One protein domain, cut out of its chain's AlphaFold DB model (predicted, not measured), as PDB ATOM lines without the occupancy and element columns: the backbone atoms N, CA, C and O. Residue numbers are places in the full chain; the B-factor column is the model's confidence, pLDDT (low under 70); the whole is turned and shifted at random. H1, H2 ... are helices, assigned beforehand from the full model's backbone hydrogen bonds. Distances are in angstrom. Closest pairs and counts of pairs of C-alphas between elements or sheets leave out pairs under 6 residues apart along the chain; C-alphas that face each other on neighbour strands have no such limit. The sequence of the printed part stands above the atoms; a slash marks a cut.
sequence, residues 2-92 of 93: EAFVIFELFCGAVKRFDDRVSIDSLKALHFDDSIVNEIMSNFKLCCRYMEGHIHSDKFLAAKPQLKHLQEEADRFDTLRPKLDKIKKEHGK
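What this domain is: This is residues 2 to 92 of the 93 residues of an uncharacterized protein of Flavobacteriales bacterium (UniProt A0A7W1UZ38). A long, loose helical hairpin, H3 and H4, makes the length of the domain, with the short helix H1 alongside it so that the centres of the three make a triangle. The small helix H2 sits near the end where H3 begins and H4 finishes, and an unnamed loop, residues 51 to 65, joins the two long helices at the other end. The printed part has 91 residues with four named helices, H1 to H4 in chain order, and no named strand; the class is all helix. The whole is loose, with a radius of gyration of the C-alphas of 15.5 A and spans of 43 by 31 by 22 A.

How they stand to each other: H1, residues 2 to 9, and H4, residues 66 to 90, are close but not clearly touching: their closest C-alphas, those of Glu 8 and Arg 80, are 7.8 A apart. They run the same way at a shallow tilt of 21 degrees. H1 is also near H3, residues 33 to 50, with 7 pairs of C-alphas within 10 A. H2, residues 24 to 28, is apart from H1, H3 and H4. H3 and H4 form a helical hairpin, opposite ways at a shallow tilt of 16 degrees. They touch through residues 35 to 42 and 72 to 83 alone, closest at the C-alphas of Ile 35 and Leu 83, 7.2 A apart. In H1 and H3 every O i to N i+4 pair is within hydrogen-bond range; in H4 19 of 21 are, and in H2 0 of 1, beside 1 of 2 O i to N i+3 pairs.

Where its parts are: H1 begins at C-alpha 2 (205.629, 139.390, 110.450) and measures 9.8 A; H2 measures 8.4 A. H3 begins at C-alpha 33 (199.924, 126.749, 100.962) and measures 25.7 A. H4, 37.4 A, ends at C-alpha 90 (204.393, 129.898, 88.889).

The domain as a whole: The C-alphas of Lys 63 and Lys 92, the two farthest apart, are 44.6 A apart. The printed part has no cut. The links H1 to H2 and H3 to H4 are long; H2 to H3 is tight. The mean pLDDT of the printed part is 82.0, and residues 51 to 62 and 90 to 92 are under 70.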
ATOM      1  N   GLU A   2     206.628 138.405 110.905       86.81
ATOM      2  CA  GLU A   2     205.629 139.390 110.450       86.81
ATOM      3  C   GLU A   2     206.105 140.308 109.308       86.81
ATOM      4  O   GLU A   2     205.418 140.437 108.301       86.81
ATOM      5  N   ALA A   3     207.310 140.880 109.408       89.06
ATOM      6  CA  ALA A   3     207.877 141.694 108.328       89.06
ATOM      7  C   ALA A   3     208.011 140.905 107.010       89.06
ATOM      8  O   ALA A   3     207.747 141.440 105.940       89.06
ATOM      9  N   PHE A   4     208.356 139.616 107.094       89.62
ATOM     10  CA  PHE A   4     208.392 138.724 105.934       89.62
ATOM     11  C   PHE A   4     206.996 138.566 105.321       89.62
ATOM     12  O   PHE A   4     206.837 138.690 104.114       89.62
ATOM     13  N   VAL A   5     205.956 138.373 106.137       89.62
ATOM     14  CA  VAL A   5     204.574 138.297 105.638       89.62
ATOM     15  C   VAL A   5     204.167 139.597 104.938       89.62
ATOM     16  O   VAL A   5     203.649 139.551 103.830       89.62
ATOM     17  N   ILE A   6     204.452 140.754 105.534       90.38
ATOM     18  CA  ILE A   6     204.076 142.062 104.977       90.38
ATOM     19  C   ILE A   6     204.788 142.340 103.645       90.38
ATOM     20  O   ILE A   6     204.150 142.731 102.666       90.38
ATOM     21  N   PHE A   7     206.107 142.156 103.595       89.75
ATOM     22  CA  PHE A   7     206.904 142.593 102.447       89.75
ATOM     23  C   PHE A   7     207.116 141.508 101.393       89.75
ATOM     24  O   PHE A   7     207.138 141.828 100.210       89.75
ATOM     25  N   GLU A   8     207.245 140.243 101.789       89.25
ATOM     26  CA  GLU A   8     207.583 139.152 100.867       89.25
ATOM     27  C   GLU A   8     206.342 138.386 100.395       89.25
ATOM     28  O   GLU A   8     206.215 138.123  99.195       89.25
ATOM     29  N   LEU A   9     205.421 138.057 101.316       88.56
ATOM     30  CA  LEU A   9     204.185 137.338 100.984       88.56
ATOM     31  C   LEU A   9     203.132 138.293 100.417       88.56
ATOM     32  O   LEU A   9     202.680 138.092  99.299       88.56
ATOM     33  N   PHE A  10     202.783 139.357 101.144       90.06
ATOM     34  CA  PHE A  10     201.795 140.348 100.710       90.06
ATOM     35  C   PHE A  10     202.340 141.385  99.728       90.06
ATOM     36  O   PHE A  10     201.570 142.206  99.232       90.06
ATOM     37  N   CYS A  11     203.644 141.379  99.437       90.06
ATOM     38  CA  CYS A  11     204.277 142.320  98.506       90.06
ATOM     39  C   CYS A  11     203.970 143.797  98.836       90.06
ATOM     40  O   CYS A  11     203.839 144.642  97.946       90.06
ATOM     41  N   GLY A  12     203.797 144.113 100.125       88.75
ATOM     42  CA  GLY A  12     203.442 145.447 100.609       88.75
ATOM     43  C   GLY A  12     202.002 145.885 100.316       88.75
ATOM     44  O   GLY A  12     201.698 147.061 100.522       88.75
ATOM     45  N   ALA A  13     201.128 144.982  99.853       89.38
ATOM     46  CA  ALA A  13     199.709 145.263  99.626       89.38
ATOM     47  C   ALA A  13     198.992 145.658 100.924       89.38
ATOM     48  O   ALA A  13     198.193 146.590 100.929       89.38
ATOM     49  N   VAL A  14     199.327 144.981 102.023       90.69
ATOM     50  CA  VAL A  14     198.840 145.271 103.375       90.69
ATOM     51  C   VAL A  14     200.046 145.570 104.256       90.69
ATOM     52  O   VAL A  14     200.995 144.785 104.279       90.69
ATOM     53  N   LYS A  15     200.023 146.689 104.985       90.19
ATOM     54  CA  LYS A  15     201.086 147.095 105.919       90.19
ATOM     55  C   LYS A  15     200.513 147.229 107.326       90.19
ATOM     56  O   LYS A  15     199.328 147.466 107.499       90.19
ATOM     57  N   ARG A  16     201.368 147.106 108.343       87.50
ATOM     58  CA  ARG A  16     200.943 147.111 109.754       87.50
ATOM     59  C   ARG A  16     200.346 148.439 110.229       87.50
ATOM     60  O   ARG A  16     199.445 148.434 111.056       87.50
ATOM     61  N   PHE A  17     200.904 149.552 109.768       89.12
ATOM     62  CA  PHE A  17     200.578 150.898 110.255       89.12
ATOM     63  C   PHE A  17     199.938 151.770 109.171       89.12
ATOM     64  O   PHE A  17     199.940 152.992 109.283       89.12
ATOM     65  N   ASP A  18     199.473 151.146 108.091       89.00
ATOM     66  CA  ASP A  18     198.796 151.823 106.994       89.00
ATOM     67  C   ASP A  18     197.391 151.243 106.889       89.00
ATOM     68  O   ASP A  18     197.224 150.045 106.663       89.00
ATOM     69  N   ASP A  19     196.390 152.098 107.060       88.19
ATOM     70  CA  ASP A  19     194.987 151.695 106.983       88.19
ATOM     71  C   ASP A  19     194.542 151.474 105.529       88.19
ATOM     72  O   ASP A  19     193.457 150.947 105.270       88.19
ATOM     73  N   ARG A  20     195.359 151.894 104.552       90.69
ATOM     74  CA  ARG A  20     195.062 151.746 103.128       90.69
ATOM     75  C   ARG A  20     195.730 150.501 102.559       90.69
ATOM     76  O   ARG A  20     196.915 150.244 102.760       90.69
ATOM     77  N   VAL A  21     194.966 149.766 101.754       90.81
ATOM     78  CA  VAL A  21     195.470 148.632 100.970       90.81
ATOM     79  C   VAL A  21     195.983 149.132  99.620       90.81
ATOM     80  O   VAL A  21     195.292 149.875  98.920       90.81
ATOM     81  N   SER A  22     197.183 148.706  99.227       90.19
ATOM     82  CA  SER A  22     197.744 148.995  97.903       90.19
ATOM     83  C   SER A  22     197.189 148.017  96.867       90.19
ATOM     84  O   SER A  22     197.606 146.858  96.797       90.19
ATOM     85  N   ILE A  23     196.251 148.492  96.045       90.69
ATOM     86  CA  ILE A  23     195.609 147.688  94.993       90.69
ATOM     87  C   ILE A  23     196.617 147.277  93.911       90.69
ATOM     88  O   ILE A  23     196.617 146.130  93.470       90.69
ATOM     89  N   ASP A  24     197.538 148.170  93.542       88.44
ATOM     90  CA  ASP A  24     198.559 147.900  92.523       88.44
ATOM     91  C   ASP A  24     199.528 146.779  92.917       88.44
ATOM     92  O   ASP A  24     200.091 146.106  92.050       88.44
ATOM     93  N   SER A  25     199.719 146.560  94.219       87.44
ATOM     94  CA  SER A  25     200.601 145.514  94.748       87.44
ATOM     95  C   SER A  25     200.004 144.109  94.621       87.44
ATOM     96  O   SER A  25     200.753 143.134  94.667       87.44
ATOM     97  N   LEU A  26     198.687 143.977  94.405       85.12
ATOM     98  CA  LEU A  26     198.015 142.674  94.303       85.12
ATOM     99  C   LEU A  26     198.523 141.833  93.127       85.12
ATOM    100  O   LEU A  26     198.550 140.612  93.219       85.12
ATOM    101  N   LYS A  27     198.991 142.463  92.043       85.19
ATOM    102  CA  LYS A  27     199.540 141.749  90.874       85.19
ATOM    103  C   LYS A  27     200.800 140.934  91.184       85.19
ATOM    104  O   LYS A  27     201.129 140.017  90.444       85.19
ATOM    105  N   ALA A  28     201.524 141.300  92.241       84.31
ATOM    106  CA  ALA A  28     202.746 140.624  92.668       84.31
ATOM    107  C   ALA A  28     202.485 139.577  93.763       84.31
ATOM    108  O   ALA A  28     203.423 138.922  94.220       84.31
ATOM    109  N   LEU A  29     201.236 139.454  94.218       85.12
ATOM    110  CA  LEU A  29     200.847 138.582  95.314       85.12
ATOM    111  C   LEU A  29     200.904 137.121  94.874       85.12
ATOM    112  O   LEU A  29     200.322 136.746  93.858       85.12
ATOM    113  N   HIS A  30     201.583 136.291  95.658       81.31
ATOM    114  CA  HIS A  30     201.666 134.867  95.383       81.31
ATOM    115  C   HIS A  30     201.482 134.068  96.667       81.31
ATOM    116  O   HIS A  30     202.278 134.187  97.599       81.31
ATOM    117  N   PHE A  31     200.423 133.261  96.699       82.88
ATOM    118  CA  PHE A  31     200.138 132.350  97.796       82.88
ATOM    119  C   PHE A  31     200.473 130.924  97.396       82.88
ATOM    120  O   PHE A  31     199.991 130.426  96.380       82.88
ATOM    121  N   ASP A  32     201.279 130.289  98.237       86.81
ATOM    122  CA  ASP A  32     201.543 128.863  98.215       86.81
ATOM    123  C   ASP A  32     201.259 128.309  99.616       86.81
ATOM    124  O   ASP A  32     201.794 128.805 100.616       86.81
ATOM    125  N   ASP A  33     200.391 127.302  99.689       87.94
ATOM    126  CA  ASP A  33     199.924 126.749 100.962       87.94
ATOM    127  C   ASP A  33     201.067 126.123 101.771       87.94
ATOM    128  O   ASP A  33     201.031 126.144 103.003       87.94
ATOM    129  N   SER A  34     202.106 125.594 101.118       89.12
ATOM    130  CA  SER A  34     203.267 125.025 101.809       89.12
ATOM    131  C   SER A  34     204.029 126.113 102.568       89.12
ATOM    132  O   SER A  34     204.278 125.978 103.769       89.12
ATOM    133  N   ILE A  35     204.305 127.244 101.910       89.00
ATOM    134  CA  ILE A  35     204.976 128.395 102.532       89.00
ATOM    135  C   ILE A  35     204.139 128.988 103.663       89.00
ATOM    136  O   ILE A  35     204.672 129.281 104.736       89.00
ATOM    137  N   VAL A  36     202.829 129.142 103.461       90.31
ATOM    138  CA  VAL A  36     201.931 129.665 104.501       90.31
ATOM    139  C   VAL A  36     201.945 128.758 105.733       90.31
ATOM    140  O   VAL A  36     202.105 129.243 106.857       90.31
ATOM    141  N   ASN A  37     201.846 127.441 105.541       91.44
ATOM    142  CA  ASN A  37     201.879 126.474 106.636       91.44
ATOM    143  C   ASN A  37     203.230 126.456 107.370       91.44
ATOM    144  O   ASN A  37     203.255 126.332 108.601       91.44
ATOM    145  N   GLU A  38     204.345 126.617 106.651       90.75
ATOM    146  CA  GLU A  38     205.686 126.703 107.238       90.75
ATOM    147  C   GLU A  38     205.836 127.968 108.099       90.75
ATOM    148  O   GLU A  38     206.206 127.877 109.272       90.75
ATOM    149  N   ILE A  39     205.448 129.138 107.576       90.50
ATOM    150  CA  ILE A  39     205.476 130.413 108.317       90.50
ATOM    151  C   ILE A  39     204.622 130.323 109.584       90.50
ATOM    152  O   ILE A  39     205.069 130.716 110.662       90.50
ATOM    153  N   MET A  40     203.407 129.781 109.475       90.50
ATOM    154  CA  MET A  40     202.500 129.607 110.610       90.50
ATOM    155  C   MET A  40     203.084 128.679 111.679       90.50
ATOM    156  O   MET A  40     202.934 128.943 112.875       90.50
ATOM    157  N   SER A  41     203.744 127.599 111.264       89.56
ATOM    158  CA  SER A  41     204.373 126.644 112.179       89.56
ATOM    159  C   SER A  41     205.553 127.272 112.915       89.56
ATOM    160  O   SER A  41     205.635 127.158 114.138       89.56
ATOM    161  N   ASN A  42     206.417 127.996 112.201       89.19
ATOM    162  CA  ASN A  42     207.576 128.646 112.806       89.19
ATOM    163  C   ASN A  42     207.168 129.808 113.720       89.19
ATOM    164  O   ASN A  42     207.691 129.943 114.822       89.19
ATOM    165  N   PHE A  43     206.166 130.601 113.327       88.62
ATOM    166  CA  PHE A  43     205.619 131.651 114.185       88.62
ATOM    167  C   PHE A  43     205.085 131.079 115.507       88.62
ATOM    168  O   PHE A  43     205.448 131.565 116.578       88.62
ATOM    169  N   LYS A  44     204.302 129.993 115.450       85.25
ATOM    170  CA  LYS A  44     203.826 129.283 116.651       85.25
ATOM    171  C   LYS A  44     204.978 128.729 117.490       85.25
ATOM    172  O   LYS A  44     204.905 128.761 118.715       85.25
ATOM    173  N   LEU A  45     206.047 128.246 116.861       84.38
ATOM    174  CA  LEU A  45     207.229 127.773 117.574       84.38
ATOM    175  C   LEU A  45     207.958 128.915 118.303       84.38
ATOM    176  O   LEU A  45     208.345 128.744 119.456       84.38
ATOM    177  N   CYS A  46     208.075 130.098 117.698       83.19
ATOM    178  CA  CYS A  46     208.593 131.277 118.395       83.19
ATOM    179  C   CYS A  46     207.696 131.676 119.569       83.19
ATOM    180  O   CYS A  46     208.204 131.904 120.666       83.19
ATOM    181  N   CYS A  47     206.375 131.708 119.372       79.81
ATOM    182  CA  CYS A  47     205.429 131.954 120.457       79.81
ATOM    183  C   CYS A  47     205.627 130.951 121.604       79.81
ATOM    184  O   CYS A  47     205.608 131.363 122.751       79.81
ATOM    185  N   ARG A  48     205.924 129.673 121.322       75.69
ATOM    186  CA  ARG A  48     206.160 128.640 122.347       75.69
ATOM    187  C   ARG A  48     207.381 128.956 123.208       75.69
ATOM    188  O   ARG A  48     207.390 128.662 124.400       75.69
ATOM    189  N   TYR A  49     208.434 129.493 122.596       76.62
ATOM    190  CA  TYR A  49     209.656 129.860 123.307       76.62
ATOM    191  C   TYR A  49     209.503 131.143 124.132       76.62
ATOM    192  O   TYR A  49     210.181 131.278 125.149       76.62
ATOM    193  N   MET A  50     208.642 132.070 123.696       74.88
ATOM    194  CA  MET A  50     208.431 133.375 124.339       74.88
ATOM    195  C   MET A  50     207.323 133.348 125.400       74.88
ATOM    196  O   MET A  50     207.472 133.940 126.464       74.88
ATOM    197  N   GLU A  51     206.234 132.635 125.130       64.62
ATOM    198  CA  GLU A  51     205.064 132.504 125.989       64.62
ATOM    199  C   GLU A  51     204.844 131.015 126.278       64.62
ATOM    200  O   GLU A  51     204.489 130.225 125.404       64.62
ATOM    201  N   GLY A  52     205.039 130.607 127.534       54.44
ATOM    202  CA  GLY A  52     204.878 129.215 127.977       54.44
ATOM    203  C   GLY A  52     203.449 128.657 127.881       54.44
ATOM    204  O   GLY A  52     203.201 127.561 128.371       54.44
ATOM    205  N   HIS A  53     202.505 129.375 127.269       54.69
ATOM    206  CA  HIS A  53     201.100 128.993 127.181       54.69
ATOM    207  C   HIS A  53     200.486 129.385 125.832       54.69
ATOM    208  O   HIS A  53     199.633 130.262 125.752       54.69
ATOM    209  N   ILE A  54     200.858 128.681 124.764       51.50
ATOM    210  CA  ILE A  54     199.938 128.531 123.630       51.50
ATOM    211  C   ILE A  54     199.023 127.356 123.977       51.50
ATOM    212  O   ILE A  54     199.525 126.283 124.302       51.50
ATOM    213  N   HIS A  55     197.700 127.517 123.884       50.75
ATOM    214  CA  HIS A  55     196.694 126.467 124.140       50.75
ATOM    215  C   HIS A  55     196.716 125.299 123.121       50.75
ATOM    216  O   HIS A  55     195.689 124.702 122.818       50.75
ATOM    217  N   SER A  56     197.874 124.994 122.534       53.28
ATOM    218  CA  SER A  56     198.073 123.908 121.583       53.28
ATOM    219  C   SER A  56     198.939 122.822 122.217       53.28
ATOM    220  O   SER A  56     200.139 123.015 122.405       53.28
ATOM    221  N   ASP A  57     198.353 121.645 122.454       52.84
ATOM    222  CA  ASP A  57     199.035 120.464 123.018       52.84
ATOM    223  C   ASP A  57     200.274 120.013 122.216       52.84
ATOM    224  O   ASP A  57     201.146 119.319 122.736       52.84
ATOM    225  N   LYS A  58     200.405 120.440 120.949       57.03
ATOM    226  CA  LYS A  58     201.591 120.174 120.113       57.03
ATOM    227  C   LYS A  58     202.855 120.895 120.591       57.03
ATOM    228  O   LYS A  58     203.958 120.489 120.227       57.03
ATOM    229  N   PHE A  59     202.719 121.967 121.366       54.62
ATOM    230  CA  PHE A  59     203.810 122.889 121.671       54.62
ATOM    231  C   PHE A  59     203.904 123.151 123.182       54.62
ATOM    232  O   PHE A  59     203.788 124.283 123.635       54.62
ATOM    233  N   LEU A  60     204.143 122.096 123.969       55.53
ATOM    234  CA  LEU A  60     204.367 122.185 125.421       55.53
ATOM    235  C   LEU A  60     205.511 123.152 125.767       55.53
ATOM    236  O   LEU A  60     206.561 123.100 125.129       55.53
ATOM    237  N   ALA A  61     205.351 123.995 126.785       56.50
ATOM    238  CA  ALA A  61     206.362 124.974 127.190       56.50
ATOM    239  C   ALA A  61     207.766 124.352 127.314       56.50
ATOM    240  O   ALA A  61     207.972 123.392 128.054       56.50
ATOM    241  N   ALA A  62     208.739 124.895 126.581       65.44
ATOM    242  CA  ALA A  62     210.127 124.453 126.638       65.44
ATOM    243  C   ALA A  62     211.034 125.677 126.666       65.44
ATOM    244  O   ALA A  62     210.923 126.554 125.809       65.44
ATOM    245  N   LYS A  63     211.938 125.737 127.649       74.94
ATOM    246  CA  LYS A  63     212.882 126.848 127.760       74.94
ATOM    247  C   LYS A  63     213.789 126.855 126.519       74.94
ATOM    248  O   LYS A  63     214.427 125.832 126.248       74.94
ATOM    249  N   PRO A  64     213.860 127.961 125.759       77.88
ATOM    250  CA  PRO A  64     214.734 128.028 124.600       77.88
ATOM    251  C   PRO A  64     216.200 127.856 125.022       77.88
ATOM    252  O   PRO A  64     216.627 128.325 126.076       77.88
ATOM    253  N   GLN A  65     216.967 127.156 124.190       83.12
ATOM    254  CA  GLN A  65     218.411 126.991 124.315       83.12
ATOM    255  C   GLN A  65     219.082 127.779 123.191       83.12
ATOM    256  O   GLN A  65     218.453 128.038 122.167       83.12
ATOM    257  N   LEU A  66     220.367 128.112 123.346       83.62
ATOM    258  CA  LEU A  66     221.111 128.885 122.344       83.62
ATOM    259  C   LEU A  66     221.034 128.260 120.937       83.62
ATOM    260  O   LEU A  66     220.862 128.975 119.957       83.62
ATOM    261  N   LYS A  67     221.058 126.924 120.845       86.31
ATOM    262  CA  LYS A  67     220.887 126.203 119.575       86.31
ATOM    263  C   LYS A  67     219.551 126.485 118.877       86.31
ATOM    264  O   LYS A  67     219.532 126.593 117.662       86.31
ATOM    265  N   HIS A  68     218.458 126.677 119.622       85.12
ATOM    266  CA  HIS A  68     217.144 126.939 119.028       85.12
ATOM    267  C   HIS A  68     217.109 128.307 118.342       85.12
ATOM    268  O   HIS A  68     216.378 128.483 117.377       85.12
ATOM    269  N   LEU A  69     217.907 129.272 118.817       85.56
ATOM    270  CA  LEU A  69     218.033 130.566 118.155       85.56
ATOM    271  C   LEU A  69     218.728 130.423 116.797       85.56
ATOM    272  O   LEU A  69     218.243 130.975 115.815       85.56
ATOM    273  N   GLN A  70     219.826 129.663 116.745       88.25
ATOM    274  CA  GLN A  70     220.535 129.405 115.491       88.25
ATOM    275  C   GLN A  70     219.648 128.634 114.506       88.25
ATOM    276  O   GLN A  70     219.518 129.038 113.358       88.25
ATOM    277  N   GLU A  71     218.966 127.584 114.973       89.44
ATOM    278  CA  GLU A  71     218.038 126.802 114.151       89.44
ATOM    279  C   GLU A  71     216.908 127.664 113.567       89.44
ATOM    280  O   GLU A  71     216.531 127.486 112.410       89.44
ATOM    281  N   GLU A  72     216.362 128.608 114.340       87.75
ATOM    282  CA  GLU A  72     215.335 129.527 113.841       87.75
ATOM    283  C   GLU A  72     215.887 130.566 112.860       87.75
ATOM    284  O   GLU A  72     215.204 130.889 111.886       87.75
ATOM    285  N   ALA A  73     217.111 131.063 113.070       89.12
ATOM    286  CA  ALA A  73     217.777 131.941 112.110       89.12
ATOM    287  C   ALA A  73     217.975 131.227 110.765       89.12
ATOM    288  O   ALA A  73     217.542 131.729 109.728       89.12
ATOM    289  N   ASP A  74     218.505 130.002 110.802       90.94
ATOM    290  CA  ASP A  74     218.734 129.185 109.612       90.94
ATOM    291  C   ASP A  74     217.412 128.892 108.879       90.94
ATOM    292  O   ASP A  74     217.320 129.022 107.656       90.94
ATOM    293  N   ARG A  75     216.339 128.550 109.611       89.50
ATOM    294  CA  ARG A  75     215.001 128.354 109.019       89.50
ATOM    295  C   ARG A  75     214.505 129.612 108.325       89.50
ATOM    296  O   ARG A  75     214.039 129.523 107.188       89.50
ATOM    297  N   PHE A  76     214.605 130.761 108.988       88.88
ATOM    298  CA  PHE A  76     214.149 132.030 108.433       88.88
ATOM    299  C   PHE A  76     214.891 132.379 107.136       88.88
ATOM    300  O   PHE A  76     214.249 132.736 106.145       88.88
ATOM    301  N   ASP A  77     216.207 132.176 107.097       89.81
ATOM    302  CA  ASP A  77     217.031 132.445 105.915       89.81
ATOM    303  C   ASP A  77     216.667 131.550 104.721       89.81
ATOM    304  O   ASP A  77     216.769 131.974 103.567       89.81
ATOM    305  N   THR A  78     216.157 130.335 104.961       91.38
ATOM    306  CA  THR A  78     215.711 129.443 103.876       91.38
ATOM    307  C   THR A  78     214.351 129.803 103.275       91.38
ATOM    308  O   THR A  78     214.057 129.379 102.153       91.38
ATOM    309  N   LEU A  79     213.521 130.599 103.959       89.00
ATOM    310  CA  LEU A  79     212.167 130.921 103.488       89.00
ATOM    311  C   LEU A  79     212.171 131.801 102.240       89.00
ATOM    312  O   LEU A  79     211.395 131.560 101.315       89.00
ATOM    313  N   ARG A  80     213.060 132.798 102.183       86.69
ATOM    314  CA  ARG A  80     213.133 133.717 101.041       86.69
ATOM    315  C   ARG A  80     213.532 132.999  99.740       86.69
ATOM    316  O   ARG A  80     212.777 133.096  98.775       86.69
ATOM    317  N   PRO A  81     214.607 132.181  99.706       90.69
ATOM    318  CA  PRO A  81     214.939 131.379  98.530       90.69
ATOM    319  C   PRO A  81     213.832 130.412  98.096       90.69
ATOM    320  O   PRO A  81     213.661 130.188  96.899       90.69
ATOM    321  N   LYS A  82     213.092 129.810  99.040       88.88
ATOM    322  CA  LYS A  82     211.959 128.926  98.717       88.88
ATOM    323  C   LYS A  82     210.835 129.700  98.028       88.88
ATOM    324  O   LYS A  82     210.370 129.277  96.974       88.88
ATOM    325  N   LEU A  83     210.455 130.853  98.578       86.56
ATOM    326  CA  LEU A  83     209.431 131.715  97.990       86.56
ATOM    327  C   LEU A  83     209.835 132.202  96.589       86.56
ATOM    328  O   LEU A  83     209.016 132.180  95.674       86.56
ATOM    329  N   ASP A  84     211.100 132.579  96.392       87.06
ATOM    330  CA  ASP A  84     211.610 133.008  95.083       87.06
ATOM    331  C   ASP A  84     211.567 131.889  94.034       87.06
ATOM    332  O   ASP A  84     211.296 132.149  92.859       87.06
ATOM    333  N   LYS A  85     211.827 130.636  94.435       87.94
ATOM    334  CA  LYS A  85     211.687 129.470  93.547       87.94
ATOM    335  C   LYS A  85     210.237 129.274  93.120       87.94
ATOM    336  O   LYS A  85     209.983 129.196  91.923       87.94
ATOM    337  N   ILE A  86     209.303 129.298  94.069       85.75
ATOM    338  CA  ILE A  86     207.867 129.133  93.799       85.75
ATOM    339  C   ILE A  86     207.362 130.264  92.888       85.75
ATOM    340  O   ILE A  86     206.751 129.999  91.855       85.75
ATOM    341  N   LYS A  87     207.743 131.522  93.163       82.88
ATOM    342  CA  LYS A  87     207.445 132.674  92.290       82.88
ATOM    343  C   LYS A  87     207.955 132.469  90.855       82.88
ATOM    344  O   LYS A  87     207.255 132.813  89.907       82.88
ATOM    345  N   LYS A  88     209.151 131.896  90.666       83.44
ATOM    346  CA  LYS A  88     209.707 131.590  89.331       83.44
ATOM    347  C   LYS A  88     209.003 130.426  88.635       83.44
ATOM    348  O   LYS A  88     208.871 130.454  87.415       83.44
ATOM    349  N   GLU A  89     208.589 129.406  89.380       80.19
ATOM    350  CA  GLU A  89     207.868 128.247  88.844       80.19
ATOM    351  C   GLU A  89     206.452 128.629  88.402       80.19
ATOM    352  O   GLU A  89     206.036 128.270  87.303       80.19
ATOM    353  N   HIS A  90     205.749 129.439  89.196       69.69
ATOM    354  CA  HIS A  90     204.393 129.898  88.889       69.69
ATOM    355  C   HIS A  90     204.347 131.103  87.934       69.69
ATOM    356  O   HIS A  90     203.344 131.295  87.251       69.69
ATOM    357  N   GLY A  91     205.425 131.893  87.846       62.88
ATOM    358  CA  GLY A  91     205.568 133.018  86.912       62.88
ATOM    359  C   GLY A  91     205.935 132.624  85.474       62.88
ATOM    360  O   GLY A  91     205.987 133.490  84.605       62.88
ATOM    361  N   LYS A  92     206.192 131.337  85.197       45.06
ATOM    362  CA  LYS A  92     206.310 130.803  83.831       45.06
ATOM    363  C   LYS A  92     204.931 130.389  83.305       45.06
ATOM    364  O   LYS A  92     204.636 129.199  83.210       45.06
TER     365      LYS A  92